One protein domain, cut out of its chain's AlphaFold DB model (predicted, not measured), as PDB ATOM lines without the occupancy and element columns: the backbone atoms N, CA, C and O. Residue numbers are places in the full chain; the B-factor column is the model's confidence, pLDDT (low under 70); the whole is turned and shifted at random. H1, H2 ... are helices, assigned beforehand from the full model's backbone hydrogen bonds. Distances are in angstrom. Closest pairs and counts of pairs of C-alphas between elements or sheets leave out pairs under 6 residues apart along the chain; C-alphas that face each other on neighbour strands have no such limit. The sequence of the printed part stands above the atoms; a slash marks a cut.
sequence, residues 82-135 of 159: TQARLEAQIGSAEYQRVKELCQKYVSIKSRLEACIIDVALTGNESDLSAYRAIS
ATOM      1  N   THR A  82      77.728  12.438 312.762       89.00
ATOM      2  CA  THR A  82      78.320  13.242 313.838       89.00
ATOM      3  C   THR A  82      77.262  13.607 314.873       89.00
ATOM      4  O   THR A  82      76.072  13.626 314.558       89.00
ATOM      5  N   GLN A  83      77.689  13.999 316.076       90.56
ATOM      6  CA  GLN A  83      76.794  14.571 317.086       90.56
ATOM      7  C   GLN A  83      75.941  15.710 316.509       90.56
ATOM      8  O   GLN A  83      74.726  15.695 316.654       90.56
ATOM      9  N   ALA A  84      76.558  16.669 315.811       91.75
ATOM     10  CA  ALA A  84      75.840  17.800 315.224       91.75
ATOM     11  C   ALA A  84      74.768  17.353 314.218       91.75
ATOM     12  O   ALA A  84      73.677  17.914 314.176       91.75
ATOM     13  N   ARG A  85      75.061  16.316 313.422       91.81
ATOM     14  CA  ARG A  85      74.096  15.754 312.476       91.81
ATOM     15  C   ARG A  85      72.962  15.032 313.194       91.81
ATOM     16  O   ARG A  85      71.816  15.191 312.792       91.81
ATOM     17  N   LEU A  86      73.277  14.258 314.230       94.88
ATOM     18  CA  LEU A  86      72.270  13.577 315.035       94.88
ATOM     19  C   LEU A  86      71.350  14.599 315.716       94.88
ATOM     20  O   LEU A  86      70.138  14.522 315.554       94.88
ATOM     21  N   GLU A  87      71.914  15.616 316.372       96.19
ATOM     22  CA  GLU A  87      71.163  16.726 316.976       96.19
ATOM     23  C   GLU A  87      70.272  17.451 315.961       96.19
ATOM     24  O   GLU A  87      69.128  17.772 316.275       96.19
ATOM     25  N   ALA A  88      70.754  17.675 314.735       95.62
ATOM     26  CA  ALA A  88      69.951  18.271 313.671       95.62
ATOM     27  C   ALA A  88      68.801  17.360 313.196       95.62
ATOM     28  O   ALA A  88      67.783  17.870 312.735       95.62
ATOM     29  N   GLN A  89      68.953  16.033 313.292       94.88
ATOM     30  CA  GLN A  89      67.929  15.064 312.888       94.88
ATOM     31  C   GLN A  89      66.821  14.902 313.931       94.88
ATOM     32  O   GLN A  89      65.649  14.903 313.563       94.88
ATOM     33  N   ILE A  90      67.176  14.765 315.213       96.50
ATOM     34  CA  ILE A  90      66.204  14.479 316.286       96.50
ATOM     35  C   ILE A  90      65.784  15.723 317.082       96.50
ATOM     36  O   ILE A  90      64.799  15.694 317.815       96.50
ATOM     37  N   GLY A  91      66.505  16.834 316.923       97.75
ATOM     38  CA  GLY A  91      66.308  18.067 317.676       97.75
ATOM     39  C   GLY A  91      67.077  18.086 319.001       97.75
ATOM     40  O   GLY A  91      67.229  17.073 319.685       97.75
ATOM     41  N   SER A  92      67.542  19.273 319.401       97.62
ATOM     42  CA  SER A  92      68.398  19.433 320.586       97.62
ATOM     43  C   SER A  92      67.731  18.980 321.888       97.62
ATOM     44  O   SER A  92      68.408  18.424 322.746       97.62
ATOM     45  N   ALA A  93      66.419  19.193 322.045       98.19
ATOM     46  CA  ALA A  93      65.694  18.775 323.247       98.19
ATOM     47  C   ALA A  93      65.688  17.245 323.404       98.19
ATOM     48  O   ALA A  93      65.977  16.735 324.485       98.19
ATOM     49  N   GLU A  94      65.427  16.525 322.312       97.88
ATOM     50  CA  GLU A  94      65.417  15.064 322.316       97.88
ATOM     51  C   GLU A  94      66.825  14.501 322.502       97.88
ATOM     52  O   GLU A  94      67.029  13.591 323.303       97.88
ATOM     53  N   TYR A  95      67.827  15.102 321.857       98.00
ATOM     54  CA  TYR A  95      69.214  14.693 322.047       98.00
ATOM     55  C   TYR A  95      69.662  14.815 323.509       98.00
ATOM     56  O   TYR A  95      70.278  13.888 324.037       98.00
ATOM     57  N   GLN A  96      69.339  15.923 324.192       98.00
ATOM     58  CA  GLN A  96      69.674  16.060 325.614       98.00
ATOM     59  C   GLN A  96      68.934  15.028 326.473       98.00
ATOM     60  O   GLN A  96      69.560  14.414 327.335       98.00
ATOM     61  N   ARG A  97      67.648  14.763 326.200       98.12
ATOM     62  CA  ARG A  97      66.870  13.734 326.907       98.12
ATOM     63  C   ARG A  97      67.507  12.348 326.774       98.12
ATOM     64  O   ARG A  97      67.712  11.666 327.777       98.12
ATOM     65  N   VAL A  98      67.848  11.944 325.549       97.69
ATOM     66  CA  VAL A  98      68.492  10.652 325.261       97.69
ATOM     67  C   VAL A  98      69.869  10.572 325.920       97.69
ATOM     68  O   VAL A  98      70.204   9.566 326.545       97.69
ATOM     69  N   LYS A  99      70.656  11.648 325.854       96.88
ATOM     70  CA  LYS A  99      71.957  11.727 326.519       96.88
ATOM     71  C   LYS A  99      71.840  11.545 328.034       96.88
ATOM     72  O   LYS A  99      72.558  10.718 328.594       96.88
ATOM     73  N   GLU A 100      70.933  12.265 328.689       97.06
ATOM     74  CA  GLU A 100      70.677  12.136 330.130       97.06
ATOM     75  C   GLU A 100      70.183  10.736 330.508       97.06
ATOM     76  O   GLU A 100      70.532  10.210 331.567       97.06
ATOM     77  N   LEU A 101      69.378  10.110 329.645       96.19
ATOM     78  CA  LEU A 101      68.931   8.735 329.824       96.19
ATOM     79  C   LEU A 101      70.114   7.758 329.772       96.19
ATOM     80  O   LEU A 101      70.319   7.007 330.727       96.19
ATOM     81  N   CYS A 102      70.928   7.811 328.717       95.56
ATOM     82  CA  CYS A 102      72.086   6.937 328.529       95.56
ATOM     83  C   CYS A 102      73.147   7.088 329.632       95.56
ATOM     84  O   CYS A 102      73.713   6.092 330.087       95.56
ATOM     85  N   GLN A 103      73.366   8.305 330.139       95.31
ATOM     86  CA  GLN A 103      74.305   8.572 331.239       95.31
ATOM     87  C   GLN A 103      73.962   7.831 332.542       95.31
ATOM     88  O   GLN A 103      74.837   7.613 333.379       95.31
ATOM     89  N   LYS A 104      72.709   7.394 332.728       93.88
ATOM     90  CA  LYS A 104      72.311   6.568 333.886       93.88
ATOM     91  C   LYS A 104      72.839   5.135 333.798       93.88
ATOM     92  O   LYS A 104      72.864   4.425 334.807       93.88
ATOM     93  N   TYR A 105      73.223   4.682 332.607       91.25
ATOM     94  CA  TYR A 105      73.636   3.303 332.342       91.25
ATOM     95  C   TYR A 105      75.109   3.190 331.974       91.25
ATOM     96  O   TYR A 105      75.707   2.157 332.266       91.25
ATOM     97  N   VAL A 106      75.682   4.243 331.389       89.75
ATOM     98  CA  VAL A 106      77.011   4.225 330.782       89.75
ATOM     99  C   VAL A 106      77.816   5.452 331.191       89.75
ATOM    100  O   VAL A 106      77.329   6.578 331.106       89.75
ATOM    101  N   SER A 107      79.067   5.235 331.596       85.88
ATOM    102  CA  SER A 107      80.009   6.301 331.964       85.88
ATOM    103  C   SER A 107      81.155   6.482 330.965       85.88
ATOM    104  O   SER A 107      81.713   7.575 330.877       85.88
ATOM    105  N   ILE A 108      81.506   5.438 330.208       85.00
ATOM    106  CA  ILE A 108      82.592   5.475 329.223       85.00
ATOM    107  C   ILE A 108      82.138   6.198 327.955       85.00
ATOM    108  O   ILE A 108      81.033   5.967 327.463       85.00
ATOM    109  N   LYS A 109      82.996   7.077 327.422       85.69
ATOM    110  CA  LYS A 109      82.644   7.997 326.336       85.69
ATOM    111  C   LYS A 109      82.196   7.261 325.071       85.69
ATOM    112  O   LYS A 109      81.102   7.550 324.594       85.69
ATOM    113  N   SER A 110      82.985   6.311 324.561       83.69
ATOM    114  CA  SER A 110      82.636   5.578 323.328       83.69
ATOM    115  C   SER A 110      81.291   4.856 323.437       83.69
ATOM    116  O   SER A 110      80.484   4.861 322.509       83.69
ATOM    117  N   ARG A 111      81.002   4.281 324.605       87.19
ATOM    118  CA  ARG A 111      79.737   3.590 324.863       87.19
ATOM    119  C   ARG A 111      78.570   4.531 325.077       87.19
ATOM    120  O   ARG A 111      77.450   4.189 324.715       87.19
ATOM    121  N   LEU A 112      78.809   5.688 325.687       91.12
ATOM    122  CA  LEU A 112      77.783   6.709 325.832       91.12
ATOM    123  C   LEU A 112      77.357   7.204 324.446       91.12
ATOM    124  O   LEU A 112      76.164   7.304 324.185       91.12
ATOM    125  N   GLU A 113      78.316   7.448 323.550       90.81
ATOM    126  CA  GLU A 113      78.047   7.815 322.157       90.81
ATOM    127  C   GLU A 113      77.273   6.711 321.419       90.81
ATOM    128  O   GLU A 113      76.267   7.015 320.778       90.81
ATOM    129  N   ALA A 114      77.656   5.438 321.581       90.62
ATOM    130  CA  ALA A 114      76.911   4.304 321.025       90.62
ATOM    131  C   ALA A 114      75.468   4.228 321.559       90.62
ATOM    132  O   ALA A 114      74.533   4.154 320.770       90.62
ATOM    133  N   CYS A 115      75.270   4.343 322.878       94.12
ATOM    134  CA  CYS A 115      73.938   4.364 323.490       94.12
ATOM    135  C   CYS A 115      73.066   5.489 322.936       94.12
ATOM    136  O   CYS A 115      71.902   5.273 322.607       94.12
ATOM    137  N   ILE A 116      73.633   6.690 322.805       95.62
ATOM    138  CA  ILE A 116      72.905   7.834 322.264       95.62
ATOM    139  C   ILE A 116      72.476   7.555 320.824       95.62
ATOM    140  O   ILE A 116      71.325   7.822 320.494       95.62
ATOM    141  N   ILE A 117      73.362   7.014 319.982       94.44
ATOM    142  CA  ILE A 117      73.043   6.672 318.588       94.44
ATOM    143  C   ILE A 117      71.946   5.603 318.530       94.44
ATOM    144  O   ILE A 117      70.960   5.793 317.816       94.44
ATOM    145  N   ASP A 118      72.083   4.523 319.298       94.12
ATOM    146  CA  ASP A 118      71.144   3.402 319.277       94.12
ATOM    147  C   ASP A 118      69.745   3.847 319.718       94.12
ATOM    148  O   ASP A 118      68.772   3.627 318.994       94.12
ATOM    149  N   VAL A 119      69.622   4.559 320.843       95.81
ATOM    150  CA  VAL A 119      68.321   5.055 321.325       95.81
ATOM    151  C   VAL A 119      67.749   6.121 320.393       95.81
ATOM    152  O   VAL A 119      66.571   6.058 320.053       95.81
ATOM    153  N   ALA A 120      68.560   7.087 319.951       96.31
ATOM    154  CA  ALA A 120      68.081   8.188 319.115       96.31
ATOM    155  C   ALA A 120      67.564   7.720 317.750       96.31
ATOM    156  O   ALA A 120      66.598   8.286 317.240       96.31
ATOM    157  N   LEU A 121      68.208   6.718 317.144       93.38
ATOM    158  CA  LEU A 121      67.846   6.249 315.805       93.38
ATOM    159  C   LEU A 121      66.796   5.137 315.815       93.38
ATOM    160  O   LEU A 121      66.028   5.034 314.860       93.38
ATOM    161  N   THR A 122      66.749   4.305 316.859       93.25
ATOM    162  CA  THR A 122      65.780   3.196 316.938       93.25
ATOM    163  C   THR A 122      64.534   3.537 317.753       93.25
ATOM    164  O   THR A 122      63.505   2.884 317.590       93.25
ATOM    165  N   GLY A 123      64.616   4.525 318.651       93.56
ATOM    166  CA  GLY A 123      63.590   4.811 319.655       93.56
ATOM    167  C   GLY A 123      63.454   3.726 320.733       93.56
ATOM    168  O   GLY A 123      62.522   3.781 321.535       93.56
ATOM    169  N   ASN A 124      64.342   2.725 320.755       93.44
ATOM    170  CA  ASN A 124      64.280   1.627 321.710       93.44
ATOM    171  C   ASN A 124      64.987   1.995 323.024       93.44
ATOM    172  O   ASN A 124      66.210   2.100 323.083       93.44
ATOM    173  N   GLU A 125      64.209   2.127 324.099       93.88
ATOM    174  CA  GLU A 125      64.709   2.368 325.459       93.88
ATOM    175  C   GLU A 125      64.678   1.116 326.355       93.88
ATOM    176  O   GLU A 125      65.161   1.164 327.489       93.88
ATOM    177  N   SER A 126      64.116  -0.013 325.897       87.00
ATOM    178  CA  SER A 126      63.875  -1.181 326.758       87.00
ATOM    179  C   SER A 126      65.143  -1.947 327.134       87.00
ATOM    180  O   SER A 126      65.168  -2.599 328.178       87.00
ATOM    181  N   ASP A 127      66.211  -1.821 326.343       80.44
ATOM    182  CA  ASP A 127      67.418  -2.652 326.464       80.44
ATOM    183  C   ASP A 127      68.636  -1.906 327.034       80.44
ATOM    184  O   ASP A 127      69.763  -2.397 326.989       80.44
ATOM    185  N   LEU A 128      68.435  -0.738 327.652       88.62
ATOM    186  CA  LEU A 128      69.522   0.086 328.207       88.62
ATOM    187  C   LEU A 128      70.376  -0.618 329.275       88.62
ATOM    188  O   LEU A 128      71.536  -0.263 329.496       88.62
ATOM    189  N   SER A 129      69.829  -1.637 329.940       86.00
ATOM    190  CA  SER A 129      70.580  -2.457 330.895       86.00
ATOM    191  C   SER A 129      71.693  -3.277 330.230       86.00
ATOM    192  O   SER A 129      72.685  -3.581 330.897       86.00
ATOM    193  N   ALA A 130      71.587  -3.572 328.928       84.94
ATOM    194  CA  ALA A 130      72.580  -4.335 328.177       84.94
ATOM    195  C   ALA A 130      73.951  -3.641 328.140       84.94
ATOM    196  O   ALA A 130      74.976  -4.319 328.208       84.94
ATOM    197  N   TYR A 131      74.000  -2.304 328.154       84.75
ATOM    198  CA  TYR A 131      75.273  -1.573 328.197       84.75
ATOM    199  C   TYR A 131      76.064  -1.792 329.493       84.75
ATOM    200  O   TYR A 131      77.274  -1.584 329.509       84.75
ATOM    201  N   ARG A 132      75.420  -2.257 330.573       81.25
ATOM    202  CA  ARG A 132      76.111  -2.621 331.822       81.25
ATOM    203  C   ARG A 132      76.699  -4.032 331.797       81.25
ATOM    204  O   ARG A 132      77.519  -4.355 332.649       81.25
ATOM    205  N   ALA A 133      76.263  -4.883 330.866       74.44
ATOM    206  CA  ALA A 133      76.630  -6.298 330.830       74.44
ATOM    207  C   ALA A 133      77.950  -6.575 330.086       74.44
ATOM    208  O   ALA A 133      78.452  -7.697 330.127       74.44
ATOM    209  N   ILE A 134      78.513  -5.578 329.401       69.31
ATOM    210  CA  ILE A 134      79.710  -5.735 328.571       69.31
ATOM    211  C   ILE A 134      80.922  -5.202 329.342       69.31
ATOM    212  O   ILE A 134      80.888  -4.083 329.845       69.31
ATOM    213  N   SER A 135      82.021  -5.954 329.400       70.25
ATOM    214  CA  SER A 135      83.276  -5.489 330.013       70.25
ATOM    215  C   SER A 135      83.818  -4.259 329.296       70.25
ATOM    216  O   SER A 135      83.924  -4.277 328.071       70.25
TER     217      SER A 135
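AT A GLANCE: This is residues 82 to 135 of the 159 residues of the protein "VWFD domain-containing protein" of Pseudoalteromonas sp. GCY (UniProt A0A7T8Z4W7). Two helices, H2 and H3, pack on each other and cross at a steep angle near their middles, and two shorter helices, H1 and H4, lie at opposite ends of this crossed pair. H1 lies by the first residues of H2 and by residues 117 to 120 of H3, while H4 lies by the last residues of H2 and by residues 111 to 115 of H3. The printed part has 54 residues with four named helices, in the order H1, H2, H3, H4, and no named strand, and its class is all helix. The whole is compact, with a radius of gyration of the C-alphas of 10.5 A, and its C-alphas span 31 by 21 by 15 A, only just elongated.

HOW THE PARTS SIT: H1, residues 83 to 90, is close to but not clearly touching H2, residues 92 to 103; their closest C-alphas, those of Glu 87 and Tyr 95, are 5.8 A apart. These two run opposite ways at a steep tilt of 67 degrees, only just short of about perpendicular. H3, residues 109 to 122, is the hub and touches three other helices. H1 and H3 only just touch, with 3 pairs of C-alphas within 8 A, and H3 does so with residues 117 to 120 alone; the closest C-alphas are those of Ile 90 and Ala 120, at 7.1 A. They run the same way at a shallow tilt of 22 degrees. H2 and H3 touch with 11 such pairs, the closest being the C-alphas of Lys 99 and Ile 116 at 5.8 A, and run opposite ways at a steep tilt of 55 degrees. H4, residues 128 to 132, only just touches H3, with 3 such pairs, at residues 111 to 115 of H3 alone; the C-alphas of Arg 111 and Tyr 131 are closest, at 7.6 A. H2 and H4 are close but not clearly touching, with the closest C-alphas, those of Cys 102 and Leu 128, 7.3 A apart. H1 and H4 are apart. In H1, H2 and H3 every O i to N i+4 pair is within hydrogen-bond range; in H4 it is 0 of 1, beside 2 of 2 O i to N i+3 pairs.

IN THESE COORDINATES: H1 begins at C-alpha 83, (76.794, 14.571, 317.086), and measures 10.6 A from first to last C-alpha. H2, from Ser 92 to Gln 103, measures 16.3 A. H3, the longest helix, runs 19.9 A from C-alpha 109 at (82.644, 7.997, 326.336) to C-alpha 122. H4 has five residues and ends at C-alpha 132, (76.111, -2.621, 331.822).

THE WHOLE: The two C-alphas farthest apart are those of Ala 88 and Ser 135, at 31.8 A. The printed part has no cut, and the links H1 to H2, H2 to H3 and H3 to H4 are tight. The mean pLDDT of the printed part is 91.2, and residue 134 is under 70.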